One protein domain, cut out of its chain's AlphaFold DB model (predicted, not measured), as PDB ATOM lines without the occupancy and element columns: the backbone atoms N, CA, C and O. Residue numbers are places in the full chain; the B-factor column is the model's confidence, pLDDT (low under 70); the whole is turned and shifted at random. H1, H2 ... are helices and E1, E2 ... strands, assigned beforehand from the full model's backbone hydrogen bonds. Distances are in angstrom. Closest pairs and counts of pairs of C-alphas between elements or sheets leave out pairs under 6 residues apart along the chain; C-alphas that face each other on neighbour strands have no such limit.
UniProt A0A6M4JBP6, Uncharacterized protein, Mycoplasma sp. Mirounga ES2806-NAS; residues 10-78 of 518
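This is residues 10 to 78 of the 518 residues of an uncharacterized protein of Mycoplasma sp. Mirounga ES2806-NAS (UniProt A0A6M4JBP6). What would one see first? A long, narrow, twisted ribbon of three strands, E1, E2 and E3, side by side, makes the long axis, with two short helices, H1 and H2, near the end where E1 begins and E2 ends. Near that same end residues 54 to 59 stick out as a free loop. What is it built of? The printed part has 69 residues, with two named helices and three named strands in the order H1, E1, E2, H2, E3; the sheet runs E1, E2, E3, antiparallel, and the class is mixed, helices and strands. How compact is it? It is extended, with a radius of gyration of the C-alphas of 17.0 A, and only just a rod, with spans of 54 by 27 by 15 A.

Where does H1 sit? H1, residues 10 to 15, is on the sheet but only grazes it, with its residues 12 to 14. Its closest C-alpha pair with E1, residues 20 to 30, is Lys 13 and Gln 20, 6.4 A apart. How do the strands pair? E1 and E2, residues 39 to 50, form an antiparallel hairpin at 160 degrees, with N 23 and O 47 within hydrogen-bond range at 2.9 A. E2, the inner strand, is also antiparallel to E3, residues 67 to 77, at 162 degrees, with N 44 and O 72 at 2.8 A. Where is H2? H2, residues 62 to 65, also only grazes the sheet; its closest C-alphas with E2 are those of Ser 64 and Leu 50, 4.6 A apart, and it is apart from H1. What do the helix backbones show? In H1 every O i to N i+4 pair is within hydrogen-bond range; H2 is too short for such a pair.

Where does the first element begin? H1 begins at C-alpha 10, at (-41.512, -16.549, -22.836), and is 8.7 A long; H2 is 5.5 A long. How long are the strands? E1 is 29.6 A from first to last C-alpha, E2 35.6 A and E3 32.0 A. E3 ends at C-alpha 77, at (-51.711, -41.207, -5.604).

How far does it reach? The two C-alphas farthest apart are those of Glu 36 and Lys 56, 54.5 A. Is it continuous? The printed part has no cut, and the link from E2 to H2, 11 residues, is long. Where is confidence low? The mean pLDDT of the printed part is 79.0, and residues 10 to 18 and 51 to 65 are under 70.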
ATOM      1  N   GLU A  10     -42.651 -17.046 -22.051       61.78
ATOM      2  CA  GLU A  10     -41.512 -16.549 -22.836       61.78
ATOM      3  C   GLU A  10     -41.819 -15.196 -23.489       61.78
ATOM      4  O   GLU A  10     -40.970 -14.298 -23.487       61.78
ATOM      5  N   THR A  11     -43.059 -14.978 -23.942       61.03
ATOM      6  CA  THR A  11     -43.509 -13.665 -24.436       61.03
ATOM      7  C   THR A  11     -43.444 -12.588 -23.341       61.03
ATOM      8  O   THR A  11     -42.990 -11.468 -23.597       61.03
ATOM      9  N   LEU A  12     -43.832 -12.905 -22.098       54.62
ATOM     10  CA  LEU A  12     -43.723 -11.969 -20.968       54.62
ATOM     11  C   LEU A  12     -42.261 -11.669 -20.600       54.62
ATOM     12  O   LEU A  12     -41.903 -10.492 -20.495       54.62
ATOM     13  N   LYS A  13     -41.400 -12.694 -20.499       60.75
ATOM     14  CA  LYS A  13     -39.958 -12.513 -20.239       60.75
ATOM     15  C   LYS A  13     -39.291 -11.621 -21.285       60.75
ATOM     16  O   LYS A  13     -38.462 -10.779 -20.945       60.75
ATOM     17  N   THR A  14     -39.678 -11.785 -22.550       64.81
ATOM     18  CA  THR A  14     -39.138 -11.008 -23.674       64.81
ATOM     19  C   THR A  14     -39.573  -9.540 -23.618       64.81
ATOM     20  O   THR A  14     -38.778  -8.663 -23.953       64.81
ATOM     21  N   LYS A  15     -40.799  -9.244 -23.159       59.66
ATOM     22  CA  LYS A  15     -41.319  -7.869 -23.028       59.66
ATOM     23  C   LYS A  15     -40.672  -7.081 -21.880       59.66
ATOM     24  O   LYS A  15     -40.499  -5.874 -22.005       59.66
ATOM     25  N   TYR A  16     -40.315  -7.743 -20.780       60.59
ATOM     26  CA  TYR A  16     -39.833  -7.100 -19.548       60.59
ATOM     27  C   TYR A  16     -38.407  -7.534 -19.173       60.59
ATOM     28  O   TYR A  16     -38.112  -7.775 -18.002       60.59
ATOM     29  N   GLN A  17     -37.540  -7.662 -20.185       59.41
ATOM     30  CA  GLN A  17     -36.159  -8.156 -20.101       59.41
ATOM     31  C   GLN A  17     -35.470  -7.823 -18.763       59.41
ATOM     32  O   GLN A  17     -35.310  -6.658 -18.403       59.41
ATOM     33  N   ASN A  18     -35.041  -8.866 -18.044       62.78
ATOM     34  CA  ASN A  18     -34.292  -8.814 -16.778       62.78
ATOM     35  C   ASN A  18     -35.020  -8.217 -15.555       62.78
ATOM     36  O   ASN A  18     -34.390  -8.072 -14.511       62.78
ATOM     37  N   LYS A  19     -36.319  -7.902 -15.653       70.19
ATOM     38  CA  LYS A  19     -37.130  -7.352 -14.547       70.19
ATOM     39  C   LYS A  19     -38.253  -8.279 -14.076       70.19
ATOM     40  O   LYS A  19     -39.065  -7.866 -13.258       70.19
ATOM     41  N   GLN A  20     -38.336  -9.506 -14.594       76.00
ATOM     42  CA  GLN A  20     -39.351 -10.489 -14.201       76.00
ATOM     43  C   GLN A  20     -38.761 -11.646 -13.402       76.00
ATOM     44  O   GLN A  20     -37.742 -12.218 -13.787       76.00
ATOM     45  N   GLY A  21     -39.448 -12.017 -12.324       78.25
ATOM     46  CA  GLY A  21     -39.212 -13.233 -11.555       78.25
ATOM     47  C   GLY A  21     -40.369 -14.214 -11.728       78.25
ATOM     48  O   GLY A  21     -41.526 -13.808 -11.792       78.25
ATOM     49  N   ILE A  22     -40.058 -15.510 -11.788       82.50
ATOM     50  CA  ILE A  22     -41.059 -16.581 -11.776       82.50
ATOM     51  C   ILE A  22     -40.889 -17.373 -10.486       82.50
ATOM     52  O   ILE A  22     -39.812 -17.910 -10.234       82.50
ATOM     53  N   ASN A  23     -41.971 -17.494  -9.725       85.88
ATOM     54  CA  ASN A  23     -42.046 -18.349  -8.551       85.88
ATOM     55  C   ASN A  23     -42.935 -19.555  -8.860       85.88
ATOM     56  O   ASN A  23     -44.074 -19.399  -9.301       85.88
ATOM     57  N   VAL A  24     -42.418 -20.757  -8.610       87.25
ATOM     58  CA  VAL A  24     -43.191 -22.003  -8.650       87.25
ATOM     59  C   VAL A  24     -42.956 -22.737  -7.345       87.25
ATOM     60  O   VAL A  24     -41.817 -23.074  -7.033       87.25
ATOM     61  N   PHE A  25     -44.017 -22.966  -6.581       87.88
ATOM     62  CA  PHE A  25     -43.920 -23.609  -5.274       87.88
ATOM     63  C   PHE A  25     -45.216 -24.338  -4.923       87.88
ATOM     64  O   PHE A  25     -46.290 -24.012  -5.433       87.88
ATOM     65  N   VAL A  26     -45.112 -25.343  -4.055       89.25
ATOM     66  CA  VAL A  26     -46.282 -25.975  -3.438       89.25
ATOM     67  C   VAL A  26     -46.784 -25.017  -2.365       89.25
ATOM     68  O   VAL A  26     -46.054 -24.736  -1.422       89.25
ATOM     69  N   ASN A  27     -47.989 -24.471  -2.531       87.81
ATOM     70  CA  ASN A  27     -48.558 -23.523  -1.568       87.81
ATOM     71  C   ASN A  27     -49.454 -24.202  -0.529       87.81
ATOM     72  O   ASN A  27     -49.740 -23.601   0.499       87.81
ATOM     73  N   ASN A  28     -49.929 -25.421  -0.804       89.56
ATOM     74  CA  ASN A  28     -50.699 -26.208   0.149       89.56
ATOM     75  C   ASN A  28     -50.640 -27.708  -0.181       89.56
ATOM     76  O   ASN A  28     -50.577 -28.096  -1.351       89.56
ATOM     77  N   ILE A  29     -50.729 -28.539   0.858       89.94
ATOM     78  CA  ILE A  29     -50.999 -29.975   0.756       89.94
ATOM     79  C   ILE A  29     -52.368 -30.211   1.394       89.94
ATOM     80  O   ILE A  29     -52.498 -30.251   2.616       89.94
ATOM     81  N   ASP A  30     -53.401 -30.358   0.570       89.94
ATOM     82  CA  ASP A  30     -54.757 -30.586   1.047       89.94
ATOM     83  C   ASP A  30     -54.994 -32.083   1.289       89.94
ATOM     84  O   ASP A  30     -55.010 -32.920   0.376       89.94
ATOM     85  N   LEU A  31     -55.169 -32.414   2.568       89.56
ATOM     86  CA  LEU A  31     -55.468 -33.763   3.033       89.56
ATOM     87  C   LEU A  31     -56.975 -34.049   3.084       89.56
ATOM     88  O   LEU A  31     -57.356 -35.206   3.238       89.56
ATOM     89  N   THR A  32     -57.827 -33.041   2.933       86.50
ATOM     90  CA  THR A  32     -59.287 -33.117   3.111       86.50
ATOM     91  C   THR A  32     -60.080 -33.094   1.808       86.50
ATOM     92  O   THR A  32     -61.207 -33.579   1.788       86.50
ATOM     93  N   HIS A  33     -59.495 -32.584   0.718       84.69
ATOM     94  CA  HIS A  33     -60.158 -32.518  -0.588       84.69
ATOM     95  C   HIS A  33     -60.590 -33.894  -1.104       84.69
ATOM     96  O   HIS A  33     -61.700 -34.056  -1.603       84.69
ATOM     97  N   ASN A  34     -59.698 -34.880  -0.963       81.00
ATOM     98  CA  ASN A  34     -59.942 -36.259  -1.374       81.00
ATOM     99  C   ASN A  34     -60.263 -37.125  -0.152       81.00
ATOM    100  O   ASN A  34     -59.391 -37.253   0.722       81.00
ATOM    101  N   PRO A  35     -61.453 -37.750  -0.099       75.25
ATOM    102  CA  PRO A  35     -61.822 -38.651   0.987       75.25
ATOM    103  C   PRO A  35     -61.013 -39.958   0.965       75.25
ATOM    104  O   PRO A  35     -60.916 -40.633   1.990       75.25
ATOM    105  N   GLU A  36     -60.407 -40.333  -0.169       84.56
ATOM    106  CA  GLU A  36     -59.548 -41.514  -0.247       84.56
ATOM    107  C   GLU A  36     -58.229 -41.326   0.522       84.56
ATOM    108  O   GLU A  36     -57.512 -40.330   0.385       84.56
ATOM    109  N   LEU A  37     -57.869 -42.339   1.318       85.94
ATOM    110  CA  LEU A  37     -56.681 -42.313   2.180       85.94
ATOM    111  C   LEU A  37     -55.357 -42.392   1.407       85.94
ATOM    112  O   LEU A  37     -54.317 -42.024   1.942       85.94
ATOM    113  N   ASN A  38     -55.380 -42.882   0.167       87.94
ATOM    114  CA  ASN A  38     -54.202 -43.029  -0.685       87.94
ATOM    115  C   ASN A  38     -54.021 -41.864  -1.668       87.94
ATOM    116  O   ASN A  38     -53.198 -41.974  -2.569       87.94
ATOM    117  N   LYS A  39     -54.775 -40.767  -1.543       90.62
ATOM    118  CA  LYS A  39     -54.652 -39.605  -2.432       90.62
ATOM    119  C   LYS A  39     -54.455 -38.324  -1.652       90.62
ATOM    120  O   LYS A  39     -55.121 -38.114  -0.647       90.62
ATOM    121  N   ILE A  40     -53.627 -37.416  -2.144       91.56
ATOM    122  CA  ILE A  40     -53.528 -36.036  -1.640       91.56
ATOM    123  C   ILE A  40     -53.708 -35.055  -2.791       91.56
ATOM    124  O   ILE A  40     -53.433 -35.400  -3.940       91.56
ATOM    125  N   THR A  41     -54.151 -33.838  -2.488       92.81
ATOM    126  CA  THR A  41     -54.169 -32.753  -3.473       92.81
ATOM    127  C   THR A  41     -53.039 -31.789  -3.160       92.81
ATOM    128  O   THR A  41     -53.002 -31.192  -2.088       92.81
ATOM    129  N   LEU A  42     -52.113 -31.624  -4.101       93.31
ATOM    130  CA  LEU A  42     -51.140 -30.542  -4.050       93.31
ATOM    131  C   LEU A  42     -51.714 -29.319  -4.747       93.31
ATOM    132  O   LEU A  42     -52.086 -29.387  -5.919       93.31
ATOM    133  N   SER A  43     -51.714 -28.192  -4.052       93.81
ATOM    134  CA  SER A  43     -51.881 -26.894  -4.685       93.81
ATOM    135  C   SER A  43     -50.490 -26.375  -5.054       93.81
ATOM    136  O   SER A  43     -49.605 -26.237  -4.209       93.81
ATOM    137  N   ILE A  44     -50.268 -26.156  -6.348       92.00
ATOM    138  CA  ILE A  44     -49.007 -25.664  -6.903       92.00
ATOM    139  C   ILE A  44     -49.261 -24.258  -7.428       92.00
ATOM    140  O   ILE A  44     -49.999 -24.073  -8.401       92.00
ATOM    141  N   ARG A  45     -48.651 -23.258  -6.795       91.19
ATOM    142  CA  ARG A  45     -48.738 -21.867  -7.228       91.19
ATOM    143  C   ARG A  45     -47.685 -21.605  -8.296       91.19
ATOM    144  O   ARG A  45     -46.506 -21.893  -8.100       91.19
ATOM    145  N   VAL A  46     -48.120 -21.032  -9.414       88.56
ATOM    146  CA  VAL A  46     -47.247 -20.492 -10.459       88.56
ATOM    147  C   VAL A  46     -47.508 -19.000 -10.537       88.56
ATOM    148  O   VAL A  46     -48.638 -18.583 -10.792       88.56
ATOM    149  N   ALA A  47     -46.472 -18.199 -10.310       88.75
ATOM    150  CA  ALA A  47     -46.579 -16.751 -10.316       88.75
ATOM    151  C   ALA A  47     -45.465 -16.096 -11.131       88.75
ATOM    152  O   ALA A  47     -44.329 -16.568 -11.155       88.75
ATOM    153  N   ASN A  48     -45.808 -14.987 -11.777       85.19
ATOM    154  CA  ASN A  48     -44.882 -14.094 -12.457       85.19
ATOM    155  C   ASN A  48     -45.054 -12.691 -11.875       85.19
ATOM    156  O   ASN A  48     -46.178 -12.203 -11.742       85.19
ATOM    157  N   GLY A  49     -43.950 -12.045 -11.534       81.19
ATOM    158  CA  GLY A  49     -43.945 -10.718 -10.942       81.19
ATOM    159  C   GLY A  49     -42.807  -9.883 -11.482       81.19
ATOM    160  O   GLY A  49     -41.785 -10.411 -11.922       81.19
ATOM    161  N   LEU A  50     -42.991  -8.569 -11.449       75.81
ATOM    162  CA  LEU A  50     -41.877  -7.653 -11.630       75.81
ATOM    163  C   LEU A  50     -41.023  -7.649 -10.358       75.81
ATOM    164  O   LEU A  50     -41.540  -7.741  -9.246       75.81
ATOM    165  N   PHE A  51     -39.711  -7.554 -10.519       69.19
ATOM    166  CA  PHE A  51     -38.788  -7.334  -9.417       69.19
ATOM    167  C   PHE A  51     -37.746  -6.313  -9.849       69.19
ATOM    168  O   PHE A  51     -36.881  -6.585 -10.684       69.19
ATOM    169  N   GLU A  52     -37.846  -5.122  -9.279       68.75
ATOM    170  CA  GLU A  52     -36.902  -4.040  -9.476       68.75
ATOM    171  C   GLU A  52     -36.560  -3.413  -8.127       68.75
ATOM    172  O   GLU A  52     -37.416  -3.002  -7.344       68.75
ATOM    173  N   GLU A  53     -35.263  -3.365  -7.853       66.81
ATOM    174  CA  GLU A  53     -34.709  -2.742  -6.666       66.81
ATOM    175  C   GLU A  53     -34.177  -1.362  -7.053       66.81
ATOM    176  O   GLU A  53     -33.375  -1.226  -7.986       66.81
ATOM    177  N   ASP A  54     -34.597  -0.326  -6.327       65.94
ATOM    178  CA  ASP A  54     -33.983   0.986  -6.455       65.94
ATOM    179  C   ASP A  54     -32.500   0.875  -6.073       65.94
ATOM    180  O   ASP A  54     -32.127   0.494  -4.960       65.94
ATOM    181  N   LYS A  55     -31.624   1.216  -7.020       66.50
ATOM    182  CA  LYS A  55     -30.176   1.040  -6.862       66.50
ATOM    183  C   LYS A  55     -29.575   1.891  -5.737       66.50
ATOM    184  O   LYS A  55     -28.507   1.529  -5.245       66.50
ATOM    185  N   LYS A  56     -30.210   3.008  -5.358       67.50
ATOM    186  CA  LYS A  56     -29.751   3.927  -4.306       67.50
ATOM    187  C   LYS A  56     -30.299   3.550  -2.937       67.50
ATOM    188  O   LYS A  56     -29.535   3.538  -1.978       67.50
ATOM    189  N   THR A  57     -31.597   3.287  -2.832       67.75
ATOM    190  CA  THR A  57     -32.248   3.035  -1.535       67.75
ATOM    191  C   THR A  57     -32.277   1.561  -1.162       67.75
ATOM    192  O   THR A  57     -32.560   1.252  -0.007       67.75
ATOM    193  N   LYS A  58     -31.987   0.657  -2.110       63.62
ATOM    194  CA  LYS A  58     -32.109  -0.799  -1.936       63.62
ATOM    195  C   LYS A  58     -33.531  -1.232  -1.563       63.62
ATOM    196  O   LYS A  58     -33.755  -2.278  -0.960       63.62
ATOM    197  N   THR A  59     -34.515  -0.397  -1.902       64.69
ATOM    198  CA  THR A  59     -35.932  -0.678  -1.677       64.69
ATOM    199  C   THR A  59     -36.566  -1.204  -2.951       64.69
ATOM    200  O   THR A  59     -36.274  -0.734  -4.048       64.69
ATOM    201  N   VAL A  60     -37.481  -2.146  -2.783       65.88
ATOM    202  CA  VAL A  60     -38.325  -2.680  -3.849       65.88
ATOM    203  C   VAL A  60     -39.231  -1.560  -4.398       65.88
ATOM    204  O   VAL A  60     -39.816  -0.812  -3.613       65.88
ATOM    205  N   THR A  61     -39.310  -1.392  -5.722       65.38
ATOM    206  CA  THR A  61     -40.139  -0.348  -6.365       65.38
ATOM    207  C   THR A  61     -41.636  -0.675  -6.299       65.38
ATOM    208  O   THR A  61     -42.017  -1.836  -6.164       65.38
ATOM    209  N   GLU A  62     -42.511   0.327  -6.470       66.50
ATOM    210  CA  GLU A  62     -43.967   0.105  -6.602       66.50
ATOM    211  C   GLU A  62     -44.310  -0.858  -7.752       66.50
ATOM    212  O   GLU A  62     -45.244  -1.648  -7.646       66.50
ATOM    213  N   GLU A  63     -43.517  -0.858  -8.827       62.66
ATOM    214  CA  GLU A  63     -43.675  -1.786  -9.954       62.66
ATOM    215  C   GLU A  63     -43.498  -3.245  -9.526       62.66
ATOM    216  O   GLU A  63     -44.177  -4.123 -10.049       62.66
ATOM    217  N   SER A  64     -42.672  -3.513  -8.514       63.16
ATOM    218  CA  SER A  64     -42.456  -4.867  -7.993       63.16
ATOM    219  C   SER A  64     -43.649  -5.424  -7.205       63.16
ATOM    220  O   SER A  64     -43.686  -6.608  -6.869       63.16
ATOM    221  N   LYS A  65     -44.659  -4.589  -6.928       67.38
ATOM    222  CA  LYS A  65     -45.952  -5.039  -6.397       67.38
ATOM    223  C   LYS A  65     -46.823  -5.675  -7.475       67.38
ATOM    224  O   LYS A  65     -47.772  -6.383  -7.147       67.38
ATOM    225  N   ILE A  66     -46.507  -5.454  -8.752       74.06
ATOM    226  CA  ILE A  66     -47.252  -6.005  -9.881       74.06
ATOM    227  C   ILE A  66     -46.819  -7.454 -10.085       74.06
ATOM    228  O   ILE A  66     -45.747  -7.754 -10.614       74.06
ATOM    229  N   ASN A  67     -47.682  -8.369  -9.665       83.81
ATOM    230  CA  ASN A  67     -47.524  -9.794  -9.886       83.81
ATOM    231  C   ASN A  67     -48.880 -10.434 -10.167       83.81
ATOM    232  O   ASN A  67     -49.928  -9.934  -9.767       83.81
ATOM    233  N   VAL A  68     -48.838 -11.540 -10.895       84.44
ATOM    234  CA  VAL A  68     -49.993 -12.373 -11.201       84.44
ATOM    235  C   VAL A  68     -49.626 -13.813 -10.906       84.44
ATOM    236  O   VAL A  68     -48.494 -14.241 -11.140       84.44
ATOM    237  N   GLY A  69     -50.586 -14.577 -10.410       86.44
ATOM    238  CA  GLY A  69     -50.384 -15.990 -10.163       86.44
ATOM    239  C   GLY A  69     -51.676 -16.764 -10.278       86.44
ATOM    240  O   GLY A  69     -52.770 -16.215 -10.176       86.44
ATOM    241  N   PHE A  70     -51.527 -18.057 -10.506       88.75
ATOM    242  CA  PHE A  70     -52.629 -19.000 -10.505       88.75
ATOM    243  C   PHE A  70     -52.197 -20.290  -9.825       88.75
ATOM    244  O   PHE A  70     -51.010 -20.618  -9.744       88.75
ATOM    245  N   THR A  71     -53.182 -21.017  -9.314       92.31
ATOM    246  CA  THR A  71     -52.968 -22.272  -8.601       92.31
ATOM    247  C   THR A  71     -53.399 -23.433  -9.481       92.31
ATOM    248  O   THR A  71     -54.499 -23.437 -10.029       92.31
ATOM    249  N   ILE A  72     -52.528 -24.427  -9.605       92.00
ATOM    250  CA  ILE A  72     -52.814 -25.705 -10.247       92.00
ATOM    251  C   ILE A  72     -53.016 -26.718  -9.132       92.00
ATOM    252  O   ILE A  72     -52.105 -26.951  -8.342       92.00
ATOM    253  N   ASN A  73     -54.191 -27.335  -9.078       93.62
ATOM    254  CA  ASN A  73     -54.437 -28.436  -8.159       93.62
ATOM    255  C   ASN A  73     -54.092 -29.751  -8.854       93.62
ATOM    256  O   ASN A  73     -54.571 -30.025  -9.958       93.62
ATOM    257  N   LYS A  74     -53.236 -30.552  -8.222       93.06
ATOM    258  CA  LYS A  74     -52.816 -31.851  -8.733       93.06
ATOM    259  C   LYS A  74     -53.064 -32.923  -7.688       93.06
ATOM    260  O   LYS A  74     -52.469 -32.903  -6.616       93.06
ATOM    261  N   GLU A  75     -53.907 -33.881  -8.040       93.75
ATOM    262  CA  GLU A  75     -54.057 -35.106  -7.265       93.75
ATOM    263  C   GLU A  75     -52.839 -36.007  -7.459       93.75
ATOM    264  O   GLU A  75     -52.344 -36.183  -8.582       93.75
ATOM    265  N   ILE A  76     -52.363 -36.561  -6.350       91.62
ATOM    266  CA  ILE A  76     -51.258 -37.510  -6.302       91.62
ATOM    267  C   ILE A  76     -51.736 -38.757  -5.579       91.62
ATOM    268  O   ILE A  76     -52.200 -38.679  -4.440       91.62
ATOM    269  N   GLU A  77     -51.584 -39.901  -6.238       92.81
ATOM    270  CA  GLU A  77     -51.711 -41.207  -5.604       92.81
ATOM    271  C   GLU A  77     -50.436 -41.509  -4.815       92.81
ATOM    272  O   GLU A  77     -49.321 -41.458  -5.337       92.81
ATOM    273  N   LEU A  78     -50.613 -41.791  -3.531       90.25
ATOM    274  CA  LEU A  78     -49.554 -42.187  -2.625       90.25
ATOM    275  C   LEU A  78     -49.234 -43.666  -2.847       90.25
ATOM    276  O   LEU A  78     -50.134 -44.503  -2.923       90.25
TER     277      LEU A  78